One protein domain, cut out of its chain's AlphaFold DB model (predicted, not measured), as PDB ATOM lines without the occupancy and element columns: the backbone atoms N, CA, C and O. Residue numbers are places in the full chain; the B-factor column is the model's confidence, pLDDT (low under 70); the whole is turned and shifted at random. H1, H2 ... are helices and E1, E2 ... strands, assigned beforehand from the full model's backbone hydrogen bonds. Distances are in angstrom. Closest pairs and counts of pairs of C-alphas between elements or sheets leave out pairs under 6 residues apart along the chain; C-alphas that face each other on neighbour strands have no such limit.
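AT A GLANCE: This is residues 160 to 281 of the 339 residues of an uncharacterized protein of Halosimplex pelagicum (UniProt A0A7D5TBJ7). A cluster of four helices, H1, H2, H4 and H5, makes one end of a rod, and the long helix H3 runs from it towards the other end, where residues 221 to 227 stick out. The long link from H3 leads back to H4, and the strand E1 pairs with its residues 232 to 233. The printed part has 122 residues with five named helices, then one named strand, mostly helix. It is only just loose, close to compact, with a radius of gyration of the C-alphas of 16.5 A and spans of 55 by 25 by 25 A.

HOW THE PARTS SIT: Start at H1, residues 165 to 177, which forms a helical hairpin with H2, residues 184 to 195; their closest C-alphas, Leu 168 and Leu 194, are 7.1 A apart. H3, residues 197 to 219, forms another with H4, residues 243 to 250, which it touches with residues 199 to 204 alone; the closest C-alphas, Phe 200 and Thr 249, are 6.2 A apart. H5, residues 254 to 266, touches H4 at C-alphas 257 and 243, their closest, 4.8 A apart. H5 touches H2 at a steep tilt of 63 degrees, closest at C-alphas 256 and 186, 5.8 A apart. H3 and H5 are apart. In the five helices every O i to N i+4 pair is within hydrogen-bond range. E1, residues 276 to 281, pairs with no named strand, but its residues 276 to 277 pair antiparallel with residues 232 to 233.

IN THESE COORDINATES: Find C-alpha 165 at (-18.108, -34.371, 23.500), where H1 begins; it runs 18.6 A. H2 runs 16.5 A, H3 31.7 A, H4 10.8 A and H5 18.3 A. E1 runs 15.1 A to C-alpha 281 at (7.451, -42.702, 14.762).

THE WHOLE: The C-alphas farthest apart, Asp 179 and Asp 223, are 56.2 A apart. The printed part has no cut, and its long link is H3 to H4. Residues 221 to 225 have pLDDT under 70.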
ATOM      1  N   THR A 160      -7.884 -44.436  17.271       87.00
ATOM      2  CA  THR A 160      -8.423 -43.628  16.173       87.00
ATOM      3  C   THR A 160      -9.725 -42.959  16.618       87.00
ATOM      4  O   THR A 160      -9.958 -41.781  16.349       87.00
ATOM      5  N   GLU A 161     -10.541 -43.702  17.366       88.25
ATOM      6  CA  GLU A 161     -11.810 -43.258  17.939       88.25
ATOM      7  C   GLU A 161     -11.596 -42.666  19.336       88.25
ATOM      8  O   GLU A 161     -11.414 -43.367  20.338       88.25
ATOM      9  N   MET A 162     -11.608 -41.335  19.389       91.62
ATOM     10  CA  MET A 162     -11.633 -40.558  20.625       91.62
ATOM     11  C   MET A 162     -13.084 -40.311  21.070       91.62
ATOM     12  O   MET A 162     -13.959 -40.232  20.208       91.62
ATOM     13  N   PRO A 163     -13.355 -40.135  22.378       92.38
ATOM     14  CA  PRO A 163     -14.699 -39.832  22.862       92.38
ATOM     15  C   PRO A 163     -15.280 -38.565  22.216       92.38
ATOM     16  O   PRO A 163     -14.559 -37.573  22.061       92.38
ATOM     17  N   ASP A 164     -16.575 -38.555  21.887       95.62
ATOM     18  CA  ASP A 164     -17.248 -37.383  21.313       95.62
ATOM     19  C   ASP A 164     -17.982 -36.557  22.379       95.62
ATOM     20  O   ASP A 164     -19.012 -36.941  22.939       95.62
ATOM     21  N   LYS A 165     -17.475 -35.344  22.607       95.81
ATOM     22  CA  LYS A 165     -18.108 -34.371  23.500       95.81
ATOM     23  C   LYS A 165     -19.477 -33.913  22.983       95.81
ATOM     24  O   LYS A 165     -20.335 -33.547  23.784       95.81
ATOM     25  N   ASN A 166     -19.693 -33.888  21.668       96.69
ATOM     26  CA  ASN A 166     -20.958 -33.435  21.091       96.69
ATOM     27  C   ASN A 166     -22.060 -34.473  21.301       96.69
ATOM     28  O   ASN A 166     -23.170 -34.080  21.653       96.69
ATOM     29  N   ALA A 167     -21.748 -35.764  21.166       96.00
ATOM     30  CA  ALA A 167     -22.620 -36.856  21.587       96.00
ATOM     31  C   ALA A 167     -23.009 -36.740  23.073       96.00
ATOM     32  O   ALA A 167     -24.193 -36.811  23.388       96.00
ATOM     33  N   LEU A 168     -22.071 -36.429  23.985       95.88
ATOM     34  CA  LEU A 168     -22.409 -36.193  25.403       95.88
ATOM     35  C   LEU A 168     -23.368 -35.001  25.593       95.88
ATOM     36  O   LEU A 168     -24.308 -35.074  26.381       95.88
ATOM     37  N   ILE A 169     -23.163 -33.904  24.858       95.81
ATOM     38  CA  ILE A 169     -24.069 -32.741  24.890       95.81
ATOM     39  C   ILE A 169     -25.460 -33.100  24.336       95.81
ATOM     40  O   ILE A 169     -26.456 -32.541  24.788       95.81
ATOM     41  N   GLN A 170     -25.546 -34.008  23.360       95.19
ATOM     42  CA  GLN A 170     -26.821 -34.494  22.825       95.19
ATOM     43  C   GLN A 170     -27.529 -35.431  23.813       95.19
ATOM     44  O   GLN A 170     -28.718 -35.241  24.039       95.19
ATOM     45  N   LEU A 171     -26.796 -36.344  24.460       94.50
ATOM     46  CA  LEU A 171     -27.302 -37.238  25.508       94.50
ATOM     47  C   LEU A 171     -27.898 -36.465  26.696       94.50
ATOM     48  O   LEU A 171     -28.982 -36.794  27.172       94.50
ATOM     49  N   LEU A 172     -27.221 -35.408  27.157       93.69
ATOM     50  CA  LEU A 172     -27.753 -34.548  28.220       93.69
ATOM     51  C   LEU A 172     -29.060 -33.856  27.798       93.69
ATOM     52  O   LEU A 172     -30.001 -33.813  28.580       93.69
ATOM     53  N   ARG A 173     -29.168 -33.397  26.545       92.31
ATOM     54  CA  ARG A 173     -30.410 -32.792  26.029       92.31
ATOM     55  C   ARG A 173     -31.552 -33.792  25.876       92.31
ATOM     56  O   ARG A 173     -32.678 -33.447  26.201       92.31
ATOM     57  N   SER A 174     -31.292 -35.016  25.411       90.31
ATOM     58  CA  SER A 174     -32.348 -36.038  25.351       90.31
ATOM     59  C   SER A 174     -32.855 -36.401  26.746       90.31
ATOM     60  O   SER A 174     -34.046 -36.620  26.915       90.31
ATOM     61  N   ILE A 175     -31.981 -36.379  27.757       88.94
ATOM     62  CA  ILE A 175     -32.363 -36.557  29.163       88.94
ATOM     63  C   ILE A 175     -33.222 -35.390  29.682       88.94
ATOM     64  O   ILE A 175     -34.186 -35.639  30.405       88.94
ATOM     65  N   GLU A 176     -32.918 -34.142  29.304       84.81
ATOM     66  CA  GLU A 176     -33.745 -32.963  29.623       84.81
ATOM     67  C   GLU A 176     -35.132 -33.008  28.940       84.81
ATOM     68  O   GLU A 176     -36.121 -32.573  29.534       84.81
ATOM     69  N   ASP A 177     -35.211 -33.535  27.711       84.62
ATOM     70  CA  ASP A 177     -36.430 -33.595  26.887       84.62
ATOM     71  C   ASP A 177     -37.342 -34.818  27.184       84.62
ATOM     72  O   ASP A 177     -38.492 -34.849  26.733       84.62
ATOM     73  N   GLU A 178     -36.872 -35.835  27.920       80.38
ATOM     74  CA  GLU A 178     -37.623 -37.071  28.204       80.38
ATOM     75  C   GLU A 178     -38.436 -37.028  29.515       80.38
ATOM     76  O   GLU A 178     -37.888 -36.885  30.601       80.38
ATOM     77  N   ASP A 179     -39.744 -37.323  29.441       70.06
ATOM     78  CA  ASP A 179     -40.660 -37.446  30.604       70.06
ATOM     79  C   ASP A 179     -40.244 -38.526  31.641       70.06
ATOM     80  O   ASP A 179     -40.834 -38.622  32.722       70.06
ATOM     81  N   ASN A 180     -39.270 -39.383  31.314       72.19
ATOM     82  CA  ASN A 180     -38.766 -40.463  32.161       72.19
ATOM     83  C   ASN A 180     -37.266 -40.275  32.433       72.19
ATOM     84  O   ASN A 180     -36.448 -41.108  32.041       72.19
ATOM     85  N   HIS A 181     -36.924 -39.174  33.105       72.19
ATOM     86  CA  HIS A 181     -35.546 -38.865  33.478       72.19
ATOM     87  C   HIS A 181     -34.854 -40.058  34.182       72.19
ATOM     88  O   HIS A 181     -35.479 -40.748  35.004       72.19
ATOM     89  N   PRO A 182     -33.556 -40.298  33.911       80.62
ATOM     90  CA  PRO A 182     -32.741 -41.216  34.694       80.62
ATOM     91  C   PRO A 182     -32.631 -40.722  36.147       80.62
ATOM     92  O   PRO A 182     -33.096 -39.641  36.506       80.62
ATOM     93  N   SER A 183     -32.016 -41.515  37.025       85.62
ATOM     94  CA  SER A 183     -31.810 -41.062  38.404       85.62
ATOM     95  C   SER A 183     -30.927 -39.808  38.449       85.62
ATOM     96  O   SER A 183     -29.948 -39.717  37.713       85.62
ATOM     97  N   GLU A 184     -31.234 -38.883  39.363       88.00
ATOM     98  CA  GLU A 184     -30.492 -37.629  39.613       88.00
ATOM     99  C   GLU A 184     -28.964 -37.854  39.669       88.00
ATOM    100  O   GLU A 184     -28.190 -37.120  39.068       88.00
ATOM    101  N   ALA A 185     -28.522 -38.964  40.274       89.44
ATOM    102  CA  ALA A 185     -27.110 -39.346  40.348       89.44
ATOM    103  C   ALA A 185     -26.442 -39.639  38.985       89.44
ATOM    104  O   ALA A 185     -25.226 -39.481  38.859       89.44
ATOM    105  N   ILE A 186     -27.197 -40.103  37.982       91.38
ATOM    106  CA  ILE A 186     -26.714 -40.292  36.605       91.38
ATOM    107  C   ILE A 186     -26.594 -38.926  35.926       91.38
ATOM    108  O   ILE A 186     -25.533 -38.628  35.386       91.38
ATOM    109  N   GLU A 187     -27.624 -38.083  36.009       91.75
ATOM    110  CA  GLU A 187     -27.635 -36.729  35.434       91.75
ATOM    111  C   GLU A 187     -26.484 -35.866  35.985       91.75
ATOM    112  O   GLU A 187     -25.655 -35.379  35.210       91.75
ATOM    113  N   ASP A 188     -26.332 -35.803  37.314       92.50
ATOM    114  CA  ASP A 188     -25.204 -35.158  38.004       92.50
ATOM    115  C   ASP A 188     -23.845 -35.677  37.501       92.50
ATOM    116  O   ASP A 188     -22.891 -34.915  37.317       92.50
ATOM    117  N   THR A 189     -23.742 -36.991  37.262       94.00
ATOM    118  CA  THR A 189     -22.504 -37.614  36.777       94.00
ATOM    119  C   THR A 189     -22.197 -37.207  35.337       94.00
ATOM    120  O   THR A 189     -21.057 -36.845  35.037       94.00
ATOM    121  N   LEU A 190     -23.192 -37.231  34.449       94.25
ATOM    122  CA  LEU A 190     -23.059 -36.816  33.050       94.25
ATOM    123  C   LEU A 190     -22.675 -35.333  32.949       94.25
ATOM    124  O   LEU A 190     -21.750 -34.978  32.211       94.25
ATOM    125  N   GLN A 191     -23.318 -34.479  33.747       94.44
ATOM    126  CA  GLN A 191     -23.043 -33.047  33.806       94.44
ATOM    127  C   GLN A 191     -21.620 -32.763  34.317       94.44
ATOM    128  O   GLN A 191     -20.869 -32.005  33.696       94.44
ATOM    129  N   TYR A 192     -21.184 -33.433  35.389       94.56
ATOM    130  CA  TYR A 192     -19.813 -33.307  35.893       94.56
ATOM    131  C   TYR A 192     -18.765 -33.780  34.872       94.56
ATOM    132  O   TYR A 192     -17.712 -33.148  34.733       94.56
ATOM    133  N   LEU A 193     -19.036 -34.869  34.138       94.06
ATOM    134  CA  LEU A 193     -18.170 -35.353  33.056       94.06
ATOM    135  C   LEU A 193     -18.086 -34.348  31.899       94.06
ATOM    136  O   LEU A 193     -17.008 -34.183  31.329       94.06
ATOM    137  N   LEU A 194     -19.168 -33.632  31.578       96.00
ATOM    138  CA  LEU A 194     -19.159 -32.573  30.565       96.00
ATOM    139  C   LEU A 194     -18.281 -31.379  30.988       96.00
ATOM    140  O   LEU A 194     -17.499 -30.860  30.176       96.00
ATOM    141  N   GLU A 195     -18.385 -30.961  32.251       95.94
ATOM    142  CA  GLU A 195     -17.564 -29.897  32.846       95.94
ATOM    143  C   GLU A 195     -16.078 -30.282  32.898       95.94
ATOM    144  O   GLU A 195     -15.205 -29.486  32.544       95.94
ATOM    145  N   HIS A 196     -15.781 -31.530  33.269       94.12
ATOM    146  CA  HIS A 196     -14.421 -32.044  33.454       94.12
ATOM    147  C   HIS A 196     -13.902 -32.851  32.254       94.12
ATOM    148  O   HIS A 196     -12.921 -33.587  32.385       94.12
ATOM    149  N   TRP A 197     -14.508 -32.673  31.075       94.50
ATOM    150  CA  TRP A 197     -14.313 -33.508  29.885       94.50
ATOM    151  C   TRP A 197     -12.852 -33.836  29.559       94.50
ATOM    152  O   TRP A 197     -12.519 -34.996  29.341       94.50
ATOM    153  N   HIS A 198     -11.952 -32.845  29.599       93.56
ATOM    154  CA  HIS A 198     -10.537 -33.059  29.265       93.56
ATOM    155  C   HIS A 198      -9.866 -34.126  30.155       93.56
ATOM    156  O   HIS A 198      -8.949 -34.813  29.706       93.56
ATOM    157  N   ARG A 199     -10.309 -34.271  31.414       92.25
ATOM    158  CA  ARG A 199      -9.770 -35.249  32.367       92.25
ATOM    159  C   ARG A 199     -10.246 -36.653  32.015       92.25
ATOM    160  O   ARG A 199      -9.425 -37.562  31.994       92.25
ATOM    161  N   PHE A 200     -11.530 -36.804  31.690       92.31
ATOM    162  CA  PHE A 200     -12.078 -38.059  31.181       92.31
ATOM    163  C   PHE A 200     -11.393 -38.461  29.867       92.31
ATOM    164  O   PHE A 200     -10.851 -39.558  29.772       92.31
ATOM    165  N   GLU A 201     -11.313 -37.546  28.897       93.75
ATOM    166  CA  GLU A 201     -10.673 -37.772  27.596       93.75
ATOM    167  C   GLU A 201      -9.188 -38.158  27.738       93.75
ATOM    168  O   GLU A 201      -8.710 -39.079  27.076       93.75
ATOM    169  N   THR A 202      -8.454 -37.502  28.645       91.88
ATOM    170  CA  THR A 202      -7.051 -37.834  28.937       91.88
ATOM    171  C   THR A 202      -6.917 -39.219  29.572       91.88
ATOM    172  O   THR A 202      -6.051 -39.990  29.157       91.88
ATOM    173  N   SER A 203      -7.772 -39.563  30.541       90.88
ATOM    174  CA  SER A 203      -7.787 -40.891  31.168       90.88
ATOM    175  C   SER A 203      -8.138 -41.992  30.164       90.88
ATOM    176  O   SER A 203      -7.453 -43.011  30.122       90.88
ATOM    177  N   TYR A 204      -9.144 -41.762  29.314       91.38
ATOM    178  CA  TYR A 204      -9.519 -42.643  28.209       91.38
ATOM    179  C   TYR A 204      -8.332 -42.866  27.273       91.38
ATOM    180  O   TYR A 204      -7.914 -44.004  27.066       91.38
ATOM    181  N   ARG A 205      -7.708 -41.789  26.782       90.62
ATOM    182  CA  ARG A 205      -6.550 -41.876  25.885       90.62
ATOM    183  C   ARG A 205      -5.407 -42.680  26.504       90.62
ATOM    184  O   ARG A 205      -4.924 -43.617  25.883       90.62
ATOM    185  N   GLN A 206      -5.019 -42.371  27.743       89.06
ATOM    186  CA  GLN A 206      -3.936 -43.075  28.440       89.06
ATOM    187  C   GLN A 206      -4.253 -44.553  28.696       89.06
ATOM    188  O   GLN A 206      -3.358 -45.397  28.612       89.06
ATOM    189  N   TYR A 207      -5.511 -44.881  29.007       89.19
ATOM    190  CA  TYR A 207      -5.959 -46.262  29.153       89.19
ATOM    191  C   TYR A 207      -5.838 -47.015  27.825       89.19
ATOM    192  O   TYR A 207      -5.161 -48.045  27.759       89.19
ATOM    193  N   TYR A 208      -6.431 -46.473  26.761       88.50
ATOM    194  CA  TYR A 208      -6.466 -47.122  25.458       88.50
ATOM    195  C   TYR A 208      -5.088 -47.188  24.795       88.50
ATOM    196  O   TYR A 208      -4.739 -48.251  24.296       88.50
ATOM    197  N   GLU A 209      -4.240 -46.158  24.864       86.88
ATOM    198  CA  GLU A 209      -2.839 -46.224  24.405       86.88
ATOM    199  C   GLU A 209      -2.066 -47.350  25.119       86.88
ATOM    200  O   GLU A 209      -1.408 -48.170  24.475       86.88
ATOM    201  N   LYS A 210      -2.196 -47.453  26.449       86.62
ATOM    202  CA  LYS A 210      -1.506 -48.467  27.262       86.62
ATOM    203  C   LYS A 210      -1.957 -49.896  26.946       86.62
ATOM    204  O   LYS A 210      -1.114 -50.789  26.837       86.62
ATOM    205  N   TRP A 211      -3.265 -50.135  26.856       85.69
ATOM    206  CA  TRP A 211      -3.801 -51.481  26.642       85.69
ATOM    207  C   TRP A 211      -3.770 -51.904  25.177       85.69
ATOM    208  O   TRP A 211      -3.377 -53.039  24.912       85.69
ATOM    209  N   SER A 212      -4.048 -50.994  24.238       84.62
ATOM    210  CA  SER A 212      -3.865 -51.264  22.806       84.62
ATOM    211  C   SER A 212      -2.422 -51.644  22.502       84.62
ATOM    212  O   SER A 212      -2.203 -52.666  21.868       84.62
ATOM    213  N   SER A 213      -1.432 -50.920  23.040       82.94
ATOM    214  CA  SER A 213      -0.017 -51.258  22.847       82.94
ATOM    215  C   SER A 213       0.281 -52.690  23.295       82.94
ATOM    216  O   SER A 213       0.946 -53.435  22.579       82.94
ATOM    217  N   LYS A 214      -0.269 -53.122  24.436       84.31
ATOM    218  CA  LYS A 214      -0.094 -54.488  24.943       84.31
ATOM    219  C   LYS A 214      -0.783 -55.542  24.066       84.31
ATOM    220  O   LYS A 214      -0.181 -56.582  23.819       84.31
ATOM    221  N   LEU A 215      -2.024 -55.303  23.639       80.94
ATOM    222  CA  LEU A 215      -2.792 -56.249  22.821       80.94
ATOM    223  C   LEU A 215      -2.201 -56.366  21.414       80.94
ATOM    224  O   LEU A 215      -1.911 -57.470  20.969       80.94
ATOM    225  N   MET A 216      -1.885 -55.236  20.783       79.19
ATOM    226  CA  MET A 216      -1.191 -55.158  19.495       79.19
ATOM    227  C   MET A 216       0.148 -55.898  19.542       79.19
ATOM    228  O   MET A 216       0.406 -56.770  18.721       79.19
ATOM    229  N   MET A 217       0.980 -55.638  20.557       78.06
ATOM    230  CA  MET A 217       2.262 -56.338  20.735       78.06
ATOM    231  C   MET A 217       2.124 -57.844  20.992       78.06
ATOM    232  O   MET A 217       3.131 -58.538  20.901       78.06
ATOM    233  N   ASN A 218       0.935 -58.347  21.333       76.25
ATOM    234  CA  ASN A 218       0.659 -59.780  21.394       76.25
ATOM    235  C   ASN A 218       0.131 -60.309  20.052       76.25
ATOM    236  O   ASN A 218       0.564 -61.378  19.636       76.25
ATOM    237  N   ALA A 219      -0.751 -59.563  19.376       71.62
ATOM    238  CA  ALA A 219      -1.292 -59.912  18.063       71.62
ATOM    239  C   ALA A 219      -0.172 -60.058  17.018       71.62
ATOM    240  O   ALA A 219      -0.011 -61.128  16.448       71.62
ATOM    241  N   PHE A 220       0.699 -59.053  16.881       70.50
ATOM    242  CA  PHE A 220       1.867 -59.077  15.981       70.50
ATOM    243  C   PHE A 220       3.023 -59.991  16.445       70.50
ATOM    244  O   PHE A 220       4.101 -59.986  15.858       70.50
ATOM    245  N   ARG A 221       2.860 -60.736  17.546       66.25
ATOM    246  CA  ARG A 221       3.844 -61.727  18.025       66.25
ATOM    247  C   ARG A 221       3.361 -63.168  17.866       66.25
ATOM    248  O   ARG A 221       3.943 -64.066  18.477       66.25
ATOM    249  N   GLY A 222       2.304 -63.400  17.090       56.78
ATOM    250  CA  GLY A 222       1.956 -64.746  16.653       56.78
ATOM    251  C   GLY A 222       3.114 -65.396  15.883       56.78
ATOM    252  O   GLY A 222       3.861 -64.716  15.188       56.78
ATOM    253  N   ASP A 223       3.247 -66.724  15.976       52.31
ATOM    254  CA  ASP A 223       4.157 -67.547  15.147       52.31
ATOM    255  C   ASP A 223       3.657 -67.630  13.680       52.31
ATOM    256  O   ASP A 223       3.540 -68.710  13.093       52.31
ATOM    257  N   ARG A 224       3.225 -66.508  13.103       53.06
ATOM    258  CA  ARG A 224       2.489 -66.445  11.838       53.06
ATOM    259  C   ARG A 224       2.960 -65.265  11.002       53.06
ATOM    260  O   ARG A 224       3.263 -64.198  11.526       53.06
ATOM    261  N   ASP A 225       2.941 -65.460   9.686       63.47
ATOM    262  CA  ASP A 225       2.995 -64.380   8.701       63.47
ATOM    263  C   ASP A 225       1.669 -63.596   8.744       63.47
ATOM    264  O   ASP A 225       0.868 -63.656   7.814       63.47
ATOM    265  N   ASP A 226       1.387 -62.929   9.867       70.12
ATOM    266  CA  ASP A 226       0.141 -62.191  10.048       70.12
ATOM    267  C   ASP A 226       0.154 -60.961   9.118       70.12
ATOM    268  O   ASP A 226       0.987 -60.053   9.241       70.12
ATOM    269  N   THR A 227      -0.753 -60.994   8.139       80.25
ATOM    270  CA  THR A 227      -1.009 -59.951   7.140       80.25
ATOM    271  C   THR A 227      -2.233 -59.138   7.538       80.25
ATOM    272  O   THR A 227      -3.252 -59.714   7.925       80.25
ATOM    273  N   PHE A 228      -2.151 -57.820   7.396       83.31
ATOM    274  CA  PHE A 228      -3.194 -56.882   7.794       83.31
ATOM    275  C   PHE A 228      -3.573 -55.984   6.617       83.31
ATOM    276  O   PHE A 228      -2.698 -55.419   5.969       83.31
ATOM    277  N   ASP A 229      -4.867 -55.770   6.393       85.44
ATOM    278  CA  ASP A 229      -5.353 -54.900   5.309       85.44
ATOM    279  C   ASP A 229      -5.139 -53.397   5.604       85.44
ATOM    280  O   ASP A 229      -5.429 -52.533   4.779       85.44
ATOM    281  N   SER A 230      -4.687 -53.050   6.818       86.44
ATOM    282  CA  SER A 230      -4.467 -51.665   7.234       86.44
ATOM    283  C   SER A 230      -3.543 -51.538   8.447       86.44
ATOM    284  O   SER A 230      -3.468 -52.417   9.304       86.44
ATOM    285  N   TRP A 231      -2.925 -50.361   8.579       87.25
ATOM    286  CA  TRP A 231      -2.303 -49.883   9.820       87.25
ATOM    287  C   TRP A 231      -3.309 -49.645  10.960       87.25
ATOM    288  O   TRP A 231      -2.898 -49.484  12.109       87.25
ATOM    289  N   SER A 232      -4.611 -49.589  10.665       88.31
ATOM    290  CA  SER A 232      -5.679 -49.461  11.663       88.31
ATOM    291  C   SER A 232      -6.393 -50.796  11.859       88.31
ATOM    292  O   SER A 232      -6.873 -51.380  10.894       88.31
ATOM    293  N   VAL A 233      -6.467 -51.273  13.102       84.50
ATOM    294  CA  VAL A 233      -7.078 -52.568  13.446       84.50
ATOM    295  C   VAL A 233      -7.891 -52.471  14.737       84.50
ATOM    296  O   VAL A 233      -7.683 -51.564  15.546       84.50
ATOM    297  N   GLU A 234      -8.775 -53.437  14.965       86.81
ATOM    298  CA  GLU A 234      -9.540 -53.601  16.203       86.81
ATOM    299  C   GLU A 234      -8.896 -54.711  17.064       86.81
ATOM    300  O   GLU A 234      -9.152 -55.892  16.840       86.81
ATOM    301  N   PRO A 235      -8.027 -54.394  18.046       82.19
ATOM    302  CA  PRO A 235      -7.302 -55.407  18.825       82.19
ATOM    303  C   PRO A 235      -8.129 -56.035  19.966       82.19
ATOM    304  O   PRO A 235      -7.554 -56.623  20.887       82.19
ATOM    305  N   TRP A 236      -9.454 -55.863  19.967       84.38
ATOM    306  CA  TRP A 236     -10.336 -56.195  21.089       84.38
ATOM    307  C   TRP A 236     -11.105 -57.494  20.819       84.38
ATOM    308  O   TRP A 236     -11.878 -57.583  19.874       84.38
ATOM    309  N   GLU A 237     -10.942 -58.502  21.682       81.12
ATOM    310  CA  GLU A 237     -11.724 -59.754  21.603       81.12
ATOM    311  C   GLU A 237     -13.169 -59.596  22.118       81.12
ATOM    312  O   GLU A 237     -14.024 -60.441  21.857       81.12
ATOM    313  N   VAL A 238     -13.426 -58.543  22.900       83.38
ATOM    314  CA  VAL A 238     -14.705 -58.235  23.558       83.38
ATOM    315  C   VAL A 238     -14.904 -56.723  23.633       83.38
ATOM    316  O   VAL A 238     -13.925 -55.973  23.668       83.38
ATOM    317  N   GLU A 239     -16.157 -56.285  23.733       82.88
ATOM    318  CA  GLU A 239     -16.514 -54.887  23.994       82.88
ATOM    319  C   GLU A 239     -15.886 -54.387  25.310       82.88
ATOM    320  O   GLU A 239     -15.811 -55.103  26.315       82.88
ATOM    321  N   GLN A 240     -15.397 -53.150  25.297       83.69
ATOM    322  CA  GLN A 240     -14.620 -52.542  26.370       83.69
ATOM    323  C   GLN A 240     -15.499 -51.664  27.265       83.69
ATOM    324  O   GLN A 240     -16.074 -50.672  26.828       83.69
ATOM    325  N   VAL A 241     -15.560 -51.990  28.558       85.31
ATOM    326  CA  VAL A 241     -16.364 -51.248  29.544       85.31
ATOM    327  C   VAL A 241     -15.552 -50.100  30.155       85.31
ATOM    328  O   VAL A 241     -14.568 -50.318  30.872       85.31
ATOM    329  N   ILE A 242     -16.005 -48.865  29.939       86.44
ATOM    330  CA  ILE A 242     -15.361 -47.631  30.417       86.44
ATOM    331  C   ILE A 242     -15.823 -47.184  31.812       86.44
ATOM    332  O   ILE A 242     -15.287 -46.204  32.329       86.44
ATOM    333  N   GLY A 243     -16.773 -47.878  32.450       85.06
ATOM    334  CA  GLY A 243     -17.317 -47.498  33.767       85.06
ATOM    335  C   GLY A 243     -16.240 -47.255  34.836       85.06
ATOM    336  O   GLY A 243     -16.350 -46.342  35.650       85.06
ATOM    337  N   HIS A 244     -15.116 -47.972  34.770       87.00
ATOM    338  CA  HIS A 244     -13.969 -47.732  35.648       87.00
ATOM    339  C   HIS A 244     -13.309 -46.346  35.441       87.00
ATOM    340  O   HIS A 244     -12.933 -45.706  36.418       87.00
ATOM    341  N   LEU A 245     -13.238 -45.832  34.205       88.38
ATOM    342  CA  LEU A 245     -12.745 -44.480  33.891       88.38
ATOM    343  C   LEU A 245     -13.713 -43.392  34.374       88.38
ATOM    344  O   LEU A 245     -13.283 -42.315  34.796       88.38
ATOM    345  N   VAL A 246     -15.018 -43.680  34.329       88.00
ATOM    346  CA  VAL A 246     -16.061 -42.826  34.912       88.00
ATOM    347  C   VAL A 246     -15.852 -42.742  36.426       88.00
ATOM    348  O   VAL A 246     -15.660 -41.642  36.950       88.00
ATOM    349  N   SER A 247     -15.761 -43.885  37.118       87.19
ATOM    350  CA  SER A 247     -15.465 -43.945  38.557       87.19
ATOM    351  C   SER A 247     -14.157 -43.237  38.931       87.19
ATOM    352  O   SER A 247     -14.157 -42.459  39.880       87.19
ATOM    353  N   ASP A 248     -13.068 -43.411  38.176       84.06
ATOM    354  CA  ASP A 248     -11.784 -42.733  38.437       84.06
ATOM    355  C   ASP A 248     -11.844 -41.202  38.228       84.06
ATOM    356  O   ASP A 248     -11.016 -40.447  38.758       84.06
ATOM    357  N   THR A 249     -12.822 -40.712  37.460       85.38
ATOM    358  CA  THR A 249     -12.995 -39.278  37.185       85.38
ATOM    359  C   THR A 249     -13.799 -38.574  38.283       85.38
ATOM    360  O   THR A 249     -13.363 -37.518  38.756       85.38
ATOM    361  N   ILE A 250     -14.924 -39.156  38.717       85.19
ATOM    362  CA  ILE A 250     -15.902 -38.519  39.628       85.19
ATOM    363  C   ILE A 250     -16.058 -39.210  41.000       85.19
ATOM    364  O   ILE A 250     -16.580 -38.607  41.932       85.19
ATOM    365  N   ASN A 251     -15.579 -40.448  41.163       86.00
ATOM    366  CA  ASN A 251     -15.762 -41.275  42.365       86.00
ATOM    367  C   ASN A 251     -17.251 -41.495  42.738       86.00
ATOM    368  O   ASN A 251     -17.658 -41.322  43.889       86.00
ATOM    369  N   CYS A 252     -18.068 -41.875  41.749       88.25
ATOM    370  CA  CYS A 252     -19.467 -42.276  41.928       88.25
ATOM    371  C   CYS A 252     -19.614 -43.759  42.323       88.25
ATOM    372  O   CYS A 252     -18.653 -44.535  42.317       88.25
ATOM    373  N   ALA A 253     -20.839 -44.166  42.670       90.81
ATOM    374  CA  ALA A 253     -21.169 -45.568  42.904       90.81
ATOM    375  C   ALA A 253     -21.042 -46.390  41.610       90.81
ATOM    376  O   ALA A 253     -21.328 -45.901  40.519       90.81
ATOM    377  N   ARG A 254     -20.666 -47.669  41.742       89.50
ATOM    378  CA  ARG A 254     -20.493 -48.567  40.592       89.50
ATOM    379  C   ARG A 254     -21.750 -48.665  39.724       89.50
ATOM    380  O   ARG A 254     -21.637 -48.595  38.514       89.50
ATOM    381  N   GLU A 255     -22.929 -48.780  40.332       91.56
ATOM    382  CA  GLU A 255     -24.207 -48.859  39.607       91.56
ATOM    383  C   GLU A 255     -24.450 -47.612  38.737       91.56
ATOM    384  O   GLU A 255     -24.915 -47.726  37.608       91.56
ATOM    385  N   THR A 256     -24.058 -46.428  39.220       92.50
ATOM    386  CA  THR A 256     -24.091 -45.175  38.450       92.50
ATOM    387  C   THR A 256     -23.057 -45.179  37.325       92.50
ATOM    388  O   THR A 256     -23.359 -44.745  36.220       92.50
ATOM    389  N   ALA A 257     -21.842 -45.674  37.581       92.75
ATOM    390  CA  ALA A 257     -20.779 -45.746  36.578       92.75
ATOM    391  C   ALA A 257     -21.081 -46.753  35.454       92.75
ATOM    392  O   ALA A 257     -20.784 -46.470  34.294       92.75
ATOM    393  N   ASP A 258     -21.689 -47.890  35.796       91.94
ATOM    394  CA  ASP A 258     -22.144 -48.912  34.852       91.94
ATOM    395  C   ASP A 258     -23.319 -48.346  34.009       91.94
ATOM    396  O   ASP A 258     -23.265 -48.387  32.784       91.94
ATOM    397  N   ALA A 259     -24.303 -47.663  34.614       92.81
ATOM    398  CA  ALA A 259     -25.387 -47.005  33.862       92.81
ATOM    399  C   ALA A 259     -24.909 -45.849  32.950       92.81
ATOM    400  O   ALA A 259     -25.423 -45.670  31.846       92.81
ATOM    401  N   VAL A 260     -23.915 -45.065  33.384       93.75
ATOM    402  CA  VAL A 260     -23.299 -44.005  32.564       93.75
ATOM    403  C   VAL A 260     -22.468 -44.589  31.420       93.75
ATOM    404  O   VAL A 260     -22.462 -44.016  30.334       93.75
ATOM    405  N   ASN A 261     -21.798 -45.730  31.628       93.56
ATOM    406  CA  ASN A 261     -21.141 -46.476  30.553       93.56
ATOM    407  C   ASN A 261     -22.148 -46.870  29.467       93.56
ATOM    408  O   ASN A 261     -21.897 -46.610  28.295       93.56
ATOM    409  N   ASP A 262     -23.281 -47.446  29.858       92.75
ATOM    410  CA  ASP A 262     -24.284 -47.934  28.909       92.75
ATOM    411  C   ASP A 262     -24.894 -46.771  28.108       92.75
ATOM    412  O   ASP A 262     -24.938 -46.826  26.880       92.75
ATOM    413  N   ALA A 263     -25.220 -45.655  28.774       92.69
ATOM    414  CA  ALA A 263     -25.670 -44.427  28.114       92.69
ATOM    415  C   ALA A 263     -24.604 -43.816  27.178       92.69
ATOM    416  O   ALA A 263     -24.935 -43.298  26.111       92.69
ATOM    417  N   PHE A 264     -23.317 -43.885  27.542       94.25
ATOM    418  CA  PHE A 264     -22.214 -43.436  26.683       94.25
ATOM    419  C   PHE A 264     -22.065 -44.300  25.423       94.25
ATOM    420  O   PHE A 264     -21.759 -43.756  24.364       94.25
ATOM    421  N   MET A 265     -22.275 -45.616  25.527       92.00
ATOM    422  CA  MET A 265     -22.246 -46.530  24.382       92.00
ATOM    423  C   MET A 265     -23.455 -46.313  23.468       92.00
ATOM    424  O   MET A 265     -23.290 -46.153  22.260       92.00
ATOM    425  N   GLU A 266     -24.664 -46.248  24.034       92.56
ATOM    426  CA  GLU A 266     -25.911 -46.077  23.275       92.56
ATOM    427  C   GLU A 266     -25.954 -44.743  22.513       92.56
ATOM    428  O   GLU A 266     -26.337 -44.708  21.343       92.56
ATOM    429  N   ALA A 267     -25.489 -43.654  23.132       93.31
ATOM    430  CA  ALA A 267     -25.410 -42.344  22.489       93.31
ATOM    431  C   ALA A 267     -24.158 -42.142  21.608       93.31
ATOM    432  O   ALA A 267     -23.985 -41.061  21.044       93.31
ATOM    433  N   GLY A 268     -23.263 -43.134  21.492       92.69
ATOM    434  CA  GLY A 268     -22.029 -43.022  20.703       92.69
ATOM    435  C   GLY A 268     -21.008 -42.015  21.254       92.69
ATOM    436  O   GLY A 268     -20.172 -41.508  20.508       92.69
ATOM    437  N   VAL A 269     -21.060 -41.711  22.558       94.75
ATOM    438  CA  VAL A 269     -20.073 -40.865  23.258       94.75
ATOM    439  C   VAL A 269     -18.702 -41.535  23.275       94.75
ATOM    440  O   VAL A 269     -17.681 -40.851  23.210       94.75
ATOM    441  N   VAL A 270     -18.671 -42.865  23.354       93.19
ATOM    442  CA  VAL A 270     -17.472 -43.684  23.161       93.19
ATOM    443  C   VAL A 270     -17.799 -44.883  22.281       93.19
ATOM    444  O   VAL A 270     -18.951 -45.294  22.179       93.19
ATOM    445  N   SER A 271     -16.766 -45.458  21.675       89.25
ATOM    446  CA  SER A 271     -16.872 -46.724  20.955       89.25
ATOM    447  C   SER A 271     -16.670 -47.905  21.913       89.25
ATOM    448  O   SER A 271     -15.785 -47.826  22.773       89.25
ATOM    449  N   PRO A 272     -17.428 -49.009  21.771       83.44
ATOM    450  CA  PRO A 272     -17.203 -50.230  22.543       83.44
ATOM    451  C   PRO A 272     -15.916 -50.958  22.133       83.44
ATOM    452  O   PRO A 272     -15.347 -51.681  22.946       83.44
ATOM    453  N   SER A 273     -15.431 -50.754  20.906       86.19
ATOM    454  CA  SER A 273     -14.255 -51.439  20.352       86.19
ATOM    455  C   SER A 273     -13.423 -50.462  19.510       86.19
ATOM    456  O   SER A 273     -13.306 -50.651  18.304       86.19
ATOM    457  N   PRO A 274     -12.853 -49.396  20.107       87.19
ATOM    458  CA  PRO A 274     -12.265 -48.294  19.348       87.19
ATOM    459  C   PRO A 274     -11.101 -48.768  18.478       87.19
ATOM    460  O   PRO A 274     -10.132 -49.333  18.996       87.19
ATOM    461  N   THR A 275     -11.154 -48.487  17.176       90.06
ATOM    462  CA  THR A 275     -10.065 -48.795  16.242       90.06
ATOM    463  C   THR A 275      -8.752 -48.191  16.739       90.06
ATOM    464  O   THR A 275      -8.720 -47.099  17.317       90.06
ATOM    465  N   VAL A 276      -7.647 -48.903  16.531       88.88
ATOM    466  CA  VAL A 276      -6.300 -48.481  16.919       88.88
ATOM    467  C   VAL A 276      -5.420 -48.392  15.684       88.88
ATOM    468  O   VAL A 276      -5.131 -49.400  15.043       88.88
ATOM    469  N   THR A 277      -4.904 -47.197  15.411       89.69
ATOM    470  CA  THR A 277      -3.871 -46.991  14.397       89.69
ATOM    471  C   THR A 277      -2.487 -47.279  14.985       89.69
ATOM    472  O   THR A 277      -2.052 -46.677  15.975       89.69
ATOM    473  N   LEU A 278      -1.783 -48.210  14.351       87.62
ATOM    474  CA  LEU A 278      -0.366 -48.484  14.524       87.62
ATOM    475  C   LEU A 278       0.449 -47.466  13.705       87.62
ATOM    476  O   LEU A 278       0.068 -47.094  12.601       87.62
ATOM    477  N   SER A 279       1.577 -46.994  14.233       89.62
ATOM    478  CA  SER A 279       2.502 -46.123  13.493       89.62
ATOM    479  C   SER A 279       3.939 -46.319  13.964       89.62
ATOM    480  O   SER A 279       4.179 -46.521  15.155       89.62
ATOM    481  N   VAL A 280       4.912 -46.214  13.059       90.69
ATOM    482  CA  VAL A 280       6.331 -46.103  13.421       90.69
ATOM    483  C   VAL A 280       6.703 -44.626  13.433       90.69
ATOM    484  O   VAL A 280       6.616 -43.944  12.418       90.69
ATOM    485  N   GLN A 281       7.090 -44.112  14.600       87.81
ATOM    486  CA  GLN A 281       7.451 -42.702  14.762       87.81
ATOM    487  C   GLN A 281       8.924 -42.564  15.115       87.81
ATOM    488  O   GLN A 281       9.402 -43.236  16.037       87.81
TER     489      GLN A 281